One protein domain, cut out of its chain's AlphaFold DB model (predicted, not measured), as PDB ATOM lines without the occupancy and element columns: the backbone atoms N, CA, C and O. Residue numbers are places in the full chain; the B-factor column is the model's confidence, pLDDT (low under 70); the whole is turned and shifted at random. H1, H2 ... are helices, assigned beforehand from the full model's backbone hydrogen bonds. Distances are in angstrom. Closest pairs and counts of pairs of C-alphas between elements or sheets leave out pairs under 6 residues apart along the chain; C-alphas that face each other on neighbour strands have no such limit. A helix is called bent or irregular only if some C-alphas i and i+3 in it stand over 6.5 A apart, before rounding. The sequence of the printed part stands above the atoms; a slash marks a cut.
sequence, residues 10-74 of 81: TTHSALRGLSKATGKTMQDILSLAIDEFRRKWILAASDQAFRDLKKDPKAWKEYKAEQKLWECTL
ATOM      1  N   THR A  10      75.381  45.915   8.587       98.12
ATOM      2  CA  THR A  10      74.549  45.041   7.749       98.12
ATOM      3  C   THR A  10      73.149  45.610   7.520       98.12
ATOM      4  O   THR A  10      72.689  45.657   6.380       98.12
ATOM      5  N   THR A  11      72.490  46.119   8.568       97.56
ATOM      6  CA  THR A  11      71.178  46.779   8.469       97.56
ATOM      7  C   THR A  11      71.256  48.031   7.601       97.56
ATOM      8  O   THR A  11      70.415  48.236   6.731       97.56
ATOM      9  N   HIS A  12      72.297  48.846   7.785       97.75
ATOM     10  CA  HIS A  12      72.521  50.025   6.953       97.75
ATOM     11  C   HIS A  12      72.722  49.651   5.470       97.75
ATOM     12  O   HIS A  12      72.135  50.283   4.591       97.75
ATOM     13  N   SER A  13      73.502  48.604   5.180       98.19
ATOM     14  CA  SER A  13      73.693  48.096   3.815       98.19
ATOM     15  C   SER A  13      72.388  47.596   3.191       98.19
ATOM     16  O   SER A  13      72.122  47.903   2.029       98.19
ATOM     17  N   ALA A  14      71.544  46.900   3.958       98.12
ATOM     18  CA  ALA A  14      70.227  46.456   3.501       98.12
ATOM     19  C   ALA A  14      69.306  47.643   3.168       98.12
ATOM     20  O   ALA A  14      68.742  47.693   2.076       98.12
ATOM     21  N   LEU A  15      69.225  48.642   4.056       97.88
ATOM     22  CA  LEU A  15      68.459  49.872   3.815       97.88
ATOM     23  C   LEU A  15      68.941  50.601   2.552       97.88
ATOM     24  O   LEU A  15      68.132  51.062   1.751       97.88
ATOM     25  N   ARG A  16      70.261  50.670   2.338       98.19
ATOM     26  CA  ARG A  16      70.847  51.279   1.137       98.19
ATOM     27  C   ARG A  16      70.506  50.494  -0.132       98.19
ATOM     28  O   ARG A  16      70.213  51.109  -1.153       98.19
ATOM     29  N   GLY A  17      70.546  49.163  -0.082       98.31
ATOM     30  CA  GLY A  17      70.158  48.303  -1.204       98.31
ATOM     31  C   GLY A  17      68.692  48.495  -1.591       98.31
ATOM     32  O   GLY A  17      68.389  48.756  -2.754       98.31
ATOM     33  N   LEU A  18      67.797  48.475  -0.601       98.12
ATOM     34  CA  LEU A  18      66.367  48.718  -0.797       98.12
ATOM     35  C   LEU A  18      66.090  50.131  -1.323       98.12
ATOM     36  O   LEU A  18      65.241  50.305  -2.192       98.12
ATOM     37  N   SER A  19      66.833  51.134  -0.853       98.38
ATOM     38  CA  SER A  19      66.708  52.515  -1.332       98.38
ATOM     39  C   SER A  19      67.030  52.622  -2.819       98.38
ATOM     40  O   SER A  19      66.239  53.178  -3.578       98.38
ATOM     41  N   LYS A  20      68.122  51.989  -3.267       98.25
ATOM     42  CA  LYS A  20      68.475  51.926  -4.692       98.25
ATOM     43  C   LYS A  20      67.425  51.196  -5.533       98.25
ATOM     44  O   LYS A  20      67.137  51.636  -6.636       98.25
ATOM     45  N   ALA A  21      66.869  50.098  -5.021       98.12
ATOM     46  CA  ALA A  21      65.903  49.286  -5.757       98.12
ATOM     47  C   ALA A  21      64.507  49.928  -5.852       98.12
ATOM     48  O   ALA A  21      63.802  49.720  -6.831       98.12
ATOM     49  N   THR A  22      64.097  50.690  -4.834       97.06
ATOM     50  CA  THR A  22      62.725  51.225  -4.720       97.06
ATOM     51  C   THR A  22      62.613  52.718  -5.022       97.06
ATOM     52  O   THR A  22      61.503  53.237  -5.099       97.06
ATOM     53  N   GLY A  23      63.740  53.432  -5.120       97.69
ATOM     54  CA  GLY A  23      63.780  54.893  -5.242       97.69
ATOM     55  C   GLY A  23      63.364  55.648  -3.972       97.69
ATOM     56  O   GLY A  23      63.377  56.876  -3.957       97.69
ATOM     57  N   LYS A  24      63.004  54.942  -2.892       97.62
ATOM     58  CA  LYS A  24      62.624  55.536  -1.602       97.62
ATOM     59  C   LYS A  24      63.857  55.883  -0.779       97.62
ATOM     60  O   LYS A  24      64.911  55.257  -0.923       97.62
ATOM     61  N   THR A  25      63.735  56.844   0.133       97.94
ATOM     62  CA  THR A  25      64.841  57.153   1.046       97.94
ATOM     63  C   THR A  25      65.039  56.017   2.054       97.94
ATOM     64  O   THR A  25      64.119  55.261   2.370       97.94
ATOM     65  N   MET A  26      66.248  55.892   2.611       96.56
ATOM     66  CA  MET A  26      66.510  54.919   3.683       96.56
ATOM     67  C   MET A  26      65.638  55.168   4.927       96.56
ATOM     68  O   MET A  26      65.340  54.220   5.648       96.56
ATOM     69  N   GLN A  27      65.226  56.420   5.165       96.06
ATOM     70  CA  GLN A  27      64.320  56.785   6.256       96.06
ATOM     71  C   GLN A  27      62.904  56.268   5.983       96.06
ATOM     72  O   GLN A  27      62.330  55.631   6.857       96.06
ATOM     73  N   ASP A  28      62.383  56.441   4.764       97.31
ATOM     74  CA  ASP A  28      61.061  55.915   4.390       97.31
ATOM     75  C   ASP A  28      61.014  54.392   4.505       97.31
ATOM     76  O   ASP A  28      60.050  53.827   5.012       97.31
ATOM     77  N   ILE A  29      62.077  53.715   4.064       97.94
ATOM     78  CA  ILE A  29      62.179  52.254   4.155       97.94
ATOM     79  C   ILE A  29      62.215  51.804   5.614       97.94
ATOM     80  O   ILE A  29      61.556  50.828   5.964       97.94
ATOM     81  N   LEU A  30      62.963  52.510   6.467       96.81
ATOM     82  CA  LEU A  30      62.992  52.221   7.897       96.81
ATOM     83  C   LEU A  30      61.603  52.405   8.525       96.81
ATOM     84  O   LEU A  30      61.159  51.521   9.252       96.81
ATOM     85  N   SER A  31      60.904  53.497   8.209       96.94
ATOM     86  CA  SER A  31      59.537  53.749   8.684       96.94
ATOM     87  C   SER A  31      58.578  52.636   8.254       96.94
ATOM     88  O   SER A  31      57.896  52.059   9.097       96.94
ATOM     89  N   LEU A  32      58.601  52.252   6.973       97.38
ATOM     90  CA  LEU A  32      57.782  51.154   6.446       97.38
ATOM     91  C   LEU A  32      58.083  49.820   7.143       97.38
ATOM     92  O   LEU A  32      57.162  49.071   7.462       97.38
ATOM     93  N   ALA A  33      59.357  49.522   7.405       97.25
ATOM     94  CA  ALA A  33      59.753  48.297   8.094       97.25
ATOM     95  C   ALA A  33      59.241  48.253   9.544       97.25
ATOM     96  O   ALA A  33      58.789  47.205  10.006       97.25
ATOM     97  N   ILE A  34      59.287  49.385  10.254       97.50
ATOM     98  CA  ILE A  34      58.757  49.494  11.618       97.50
ATOM     99  C   ILE A  34      57.232  49.390  11.628       97.50
ATOM    100  O   ILE A  34      56.687  48.687  12.477       97.50
ATOM    101  N   ASP A  35      56.544  50.021  10.678       98.19
ATOM    102  CA  ASP A  35      55.087  49.924  10.572       98.19
ATOM    103  C   ASP A  35      54.636  48.486  10.318       98.19
ATOM    104  O   ASP A  35      53.717  47.992  10.972       98.19
ATOM    105  N   GLU A  36      55.311  47.785   9.411       97.88
ATOM    106  CA  GLU A  36      55.038  46.381   9.116       97.88
ATOM    107  C   GLU A  36      55.282  45.487  10.342       97.88
ATOM    108  O   GLU A  36      54.464  44.621  10.669       97.88
ATOM    109  N   PHE A  37      56.380  45.722  11.069       98.12
ATOM    110  CA  PHE A  37      56.656  45.023  12.323       98.12
ATOM    111  C   PHE A  37      55.568  45.293  13.368       98.12
ATOM    112  O   PHE A  37      55.064  44.358  13.990       98.12
ATOM    113  N   ARG A  38      55.154  46.554  13.526       98.25
ATOM    114  CA  ARG A  38      54.118  46.957  14.480       98.25
ATOM    115  C   ARG A  38      52.776  46.296  14.171       98.25
ATOM    116  O   ARG A  38      52.131  45.813  15.097       98.25
ATOM    117  N   ARG A  39      52.364  46.228  12.900       98.12
ATOM    118  CA  ARG A  39      51.121  45.541  12.495       98.12
ATOM    119  C   ARG A  39      51.141  44.071  12.904       98.12
ATOM    120  O   ARG A  39      50.196  43.598  13.528       98.12
ATOM    121  N   LYS A  40      52.242  43.369  12.619       98.31
ATOM    122  CA  LYS A  40      52.420  41.959  13.005       98.31
ATOM    123  C   LYS A  40      52.414  41.780  14.516       98.31
ATOM    124  O   LYS A  40      51.771  40.866  15.021       98.31
ATOM    125  N   TRP A  41      53.100  42.668  15.230       98.31
ATOM    126  CA  TRP A  41      53.168  42.627  16.684       98.31
ATOM    127  C   TRP A  41      51.794  42.823  17.335       98.31
ATOM    128  O   TRP A  41      51.446  42.052  18.223       98.31
ATOM    129  N   ILE A  42      50.985  43.776  16.856       98.44
ATOM    130  CA  ILE A  42      49.622  43.996  17.368       98.44
ATOM    131  C   ILE A  42      48.762  42.748  17.159       98.44
ATOM    132  O   ILE A  42      48.108  42.302  18.094       98.44
ATOM    133  N   LEU A  43      48.785  42.152  15.962       98.25
ATOM    134  CA  LEU A  43      48.005  40.941  15.686       98.25
ATOM    135  C   LEU A  43      48.430  39.768  16.578       98.25
ATOM    136  O   LEU A  43      47.572  39.074  17.121       98.25
ATOM    137  N   ALA A  44      49.737  39.575  16.778       98.25
ATOM    138  CA  ALA A  44      50.254  38.539  17.669       98.25
ATOM    139  C   ALA A  44      49.861  38.784  19.136       98.25
ATOM    140  O   ALA A  44      49.478  37.848  19.835       98.25
ATOM    141  N   ALA A  45      49.917  40.036  19.597       98.31
ATOM    142  CA  ALA A  45      49.499  40.411  20.944       98.31
ATOM    143  C   ALA A  45      47.992  40.186  21.153       98.31
ATOM    144  O   ALA A  45      47.596  39.643  22.182       98.31
ATOM    145  N   SER A  46      47.162  40.534  20.165       98.25
ATOM    146  CA  SER A  46      45.717  40.288  20.203       98.25
ATOM    147  C   SER A  46      45.388  38.795  20.235       98.25
ATOM    148  O   SER A  46      44.589  38.370  21.064       98.25
ATOM    149  N   ASP A  47      46.022  37.978  19.383       98.19
ATOM    150  CA  ASP A  47      45.840  36.518  19.407       98.19
ATOM    151  C   ASP A  47      46.220  35.933  20.774       98.19
ATOM    152  O   ASP A  47      45.465  35.154  21.355       98.19
ATOM    153  N   GLN A  48      47.352  36.365  21.339       98.44
ATOM    154  CA  GLN A  48      47.781  35.936  22.667       98.44
ATOM    155  C   GLN A  48      46.768  36.339  23.750       98.44
ATOM    156  O   GLN A  48      46.390  35.494  24.560       98.44
ATOM    157  N   ALA A  49      46.247  37.569  23.714       98.19
ATOM    158  CA  ALA A  49      45.214  38.024  24.644       98.19
ATOM    159  C   ALA A  49      43.933  37.174  24.550       98.19
ATOM    160  O   ALA A  49      43.377  36.787  25.576       98.19
ATOM    161  N   PHE A  50      43.496  36.799  23.343       97.50
ATOM    162  CA  PHE A  50      42.357  35.891  23.170       97.50
ATOM    163  C   PHE A  50      42.646  34.469  23.660       97.50
ATOM    164  O   PHE A  50      41.760  33.823  24.223       97.50
ATOM    165  N   ARG A  51      43.865  33.955  23.463       98.00
ATOM    166  CA  ARG A  51      44.272  32.648  24.008       98.00
ATOM    167  C   ARG A  51      44.265  32.651  25.527       98.00
ATOM    168  O   ARG A  51      43.856  31.657  26.119       98.00
ATOM    169  N   ASP A  52      44.705  33.740  26.143       98.06
ATOM    170  CA  ASP A  52      44.694  33.885  27.593       98.06
ATOM    171  C   ASP A  52      43.268  34.051  28.128       98.06
ATOM    172  O   ASP A  52      42.907  33.359  29.076       98.06
ATOM    173  N   LEU A  53      42.412  34.823  27.448       97.69
ATOM    174  CA  LEU A  53      40.981  34.917  27.761       97.69
ATOM    175  C   LEU A  53      40.291  33.544  27.723       97.69
ATOM    176  O   LEU A  53      39.525  33.211  28.619       97.69
ATOM    177  N   LYS A  54      40.591  32.711  26.717       96.88
ATOM    178  CA  LYS A  54      40.032  31.350  26.591       96.88
ATOM    179  C   LYS A  54      40.404  30.415  27.745       96.88
ATOM    180  O   LYS A  54      39.704  29.425  27.950       96.88
ATOM    181  N   LYS A  55      41.497  30.681  28.469       97.88
ATOM    182  CA  LYS A  55      41.905  29.880  29.637       97.88
ATOM    183  C   LYS A  55      41.050  30.169  30.869       97.88
ATOM    184  O   LYS A  55      41.073  29.358  31.788       97.88
ATOM    185  N   ASP A  56      40.308  31.276  30.886       98.06
ATOM    186  CA  ASP A  56      39.307  31.593  31.903       98.06
ATOM    187  C   ASP A  56      37.904  31.243  31.367       98.06
ATOM    188  O   ASP A  56      37.334  31.997  30.572       98.06
ATOM    189  N   PRO A  57      37.301  30.112  31.785       97.25
ATOM    190  CA  PRO A  57      36.004  29.685  31.265       97.25
ATOM    191  C   PRO A  57      34.865  30.661  31.566       97.25
ATOM    192  O   PRO A  57      33.896  30.716  30.805       97.25
ATOM    193  N   LYS A  58      34.951  31.420  32.669       98.12
ATOM    194  CA  LYS A  58      33.916  32.384  33.047       98.12
ATOM    195  C   LYS A  58      33.987  33.594  32.122       98.12
ATOM    196  O   LYS A  58      32.993  33.902  31.466       98.12
ATOM    197  N   ALA A  59      35.164  34.207  32.011       97.50
ATOM    198  CA  ALA A  59      35.376  35.354  31.133       97.50
ATOM    199  C   ALA A  59      35.137  34.992  29.655       97.50
ATOM    200  O   ALA A  59      34.528  35.758  28.908       97.50
ATOM    201  N   TRP A  60      35.524  33.783  29.233       97.94
ATOM    202  CA  TRP A  60      35.250  33.295  27.881       97.94
ATOM    203  C   TRP A  60      33.749  33.147  27.594       97.94
ATOM    204  O   TRP A  60      33.287  33.499  26.507       97.94
ATOM    205  N   LYS A  61      32.968  32.657  28.566       97.88
ATOM    206  CA  LYS A  61      31.509  32.550  28.436       97.88
ATOM    207  C   LYS A  61      30.850  33.926  28.321       97.88
ATOM    208  O   LYS A  61      29.951  34.081  27.499       97.88
ATOM    209  N   GLU A  62      31.295  34.901  29.113       97.94
ATOM    210  CA  GLU A  62      30.814  36.289  29.052       97.94
ATOM    211  C   GLU A  62      31.099  36.911  27.677       97.94
ATOM    212  O   GLU A  62      30.169  37.366  27.012       97.94
ATOM    213  N   TYR A  63      32.337  36.801  27.182       97.25
ATOM    214  CA  TYR A  63      32.718  37.262  25.842       97.25
ATOM    215  C   TYR A  63      31.880  36.614  24.726       97.25
ATOM    216  O   TYR A  63      31.417  37.289  23.809       97.25
ATOM    217  N   LYS A  64      31.641  35.297  24.788       97.38
ATOM    218  CA  LYS A  64      30.810  34.598  23.793       97.38
ATOM    219  C   LYS A  64      29.340  35.014  23.849       97.38
ATOM    220  O   LYS A  64      28.691  35.030  22.805       97.38
ATOM    221  N   ALA A  65      28.815  35.313  25.036       97.50
ATOM    222  CA  ALA A  65      27.456  35.819  25.191       97.50
ATOM    223  C   ALA A  65      27.319  37.225  24.592       97.50
ATOM    224  O   ALA A  65      26.355  37.477  23.873       97.50
ATOM    225  N   GLU A  66      28.308  38.093  24.820       97.25
ATOM    226  CA  GLU A  66      28.390  39.394  24.159       97.25
ATOM    227  C   GLU A  66      28.465  39.220  22.639       97.25
ATOM    228  O   GLU A  66      27.608  39.737  21.936       97.25
ATOM    229  N   GLN A  67      29.401  38.422  22.119       95.38
ATOM    230  CA  GLN A  67      29.527  38.193  20.675       95.38
ATOM    231  C   GLN A  67      28.199  37.752  20.040       95.38
ATOM    232  O   GLN A  67      27.826  38.263  18.989       95.38
ATOM    233  N   LYS A  68      27.457  36.855  20.700       95.88
ATOM    234  CA  LYS A  68      26.139  36.405  20.235       95.88
ATOM    235  C   LYS A  68      25.099  37.529  20.209       95.88
ATOM    236  O   LYS A  68      24.222  37.522  19.354       95.88
ATOM    237  N   LEU A  69      25.170  38.484  21.136       96.44
ATOM    238  CA  LEU A  69      24.308  39.663  21.098       96.44
ATOM    239  C   LEU A  69      24.604  40.513  19.858       96.44
ATOM    240  O   LEU A  69      23.670  40.972  19.221       96.44
ATOM    241  N   TRP A  70      25.876  40.668  19.484       96.19
ATOM    242  CA  TRP A  70      26.273  41.410  18.281       96.19
ATOM    243  C   TRP A  70      25.918  40.690  16.973       96.19
ATOM    244  O   TRP A  70      25.752  41.337  15.949       96.19
ATOM    245  N   GLU A  71      25.750  39.364  16.983       94.19
ATOM    246  CA  GLU A  71      25.316  38.617  15.791       94.19
ATOM    247  C   GLU A  71      23.924  39.047  15.289       94.19
ATOM    248  O   GLU A  71      23.620  38.825  14.119       94.19
ATOM    249  N   CYS A  72      23.087  39.693  16.115       93.44
ATOM    250  CA  CYS A  72      21.772  40.166  15.669       93.44
ATOM    251  C   CYS A  72      21.840  41.299  14.634       93.44
ATOM    252  O   CYS A  72      20.886  41.457  13.880       93.44
ATOM    253  N   THR A  73      22.950  42.041  14.568       93.06
ATOM    254  CA  THR A  73      23.169  43.122  13.593       93.06
ATOM    255  C   THR A  73      24.008  42.674  12.395       93.06
ATOM    256  O   THR A  73      24.398  43.490  11.564       93.06
ATOM    257  N   LEU A  74      24.311  41.374  12.275       93.19
ATOM    258  CA  LEU A  74      25.203  40.852  11.233       93.19
ATOM    259  C   LEU A  74      24.676  41.106   9.812       93.19
ATOM    260  O   LEU A  74      25.468  41.275   8.887       93.19
TER     261      LEU A  74
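This is residues 10 to 74 of the 81 residues of an uncharacterized protein of Planctomycetes bacterium (UniProt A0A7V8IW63). One long helix, H2, makes a crossbar with a shorter helix at each end: H1 lies across its first end, its residues 15 to 19 packing on the first turns of H2, and H3 turns off at the other end to make a corner. Residues 34 to 49 of H2 stand free between the two ends, and residues 64 to 74, of which 64 to 73 belong to H3, stick out. The printed part has 65 residues with three named helices, in the order H1, H2, H3, and no named strand; the class is all helix. It is extended, with a radius of gyration of the C-alphas of 20.4 A, and flat, spanning 53 by 28 by 13 A.

Find C-alpha 26 at (66.510, 54.919, 3.683); from there H2, residues 26 to 54, runs 42.2 A to C-alpha 54 at (40.032, 31.350, 26.591). Before it comes H1, residues 10 to 22, 18.3 A long, which begins at C-alpha 10 at (74.549, 45.041, 7.749). After it comes H3, residues 57 to 73, 25.6 A long; it is neither bent nor irregular, but only just: C-alphas 69 and 72 are 6.0 A apart.

Look at residues 26 to 30 of H2, which alone touch H1; the closest C-alphas are those of Leu 15 and Met 26, 5.4 A apart. The lines of H1 and H2 are only just about perpendicular, at 71 degrees. At residues 53 to 54, H2 touches H3 only at the corner by their link, and only just, with 3 pairs of C-alphas within 8 A; the closest are those of Lys 54 and Trp 60, 5.3 A apart. H2 and H3 run opposite ways at a steep tilt of 69 degrees, only just short of about perpendicular. H1 and H3 are apart. Each O i to N i+4 pair is within hydrogen-bond range in H1 and H2, and 11 of 13 are in H3.

The two C-alphas farthest apart are those of Lys 20 and Lys 58, 54.8 A. The printed part has no cut, and both links are tight. The mean pLDDT of the printed part is 97.4, and no printed residue is under 70.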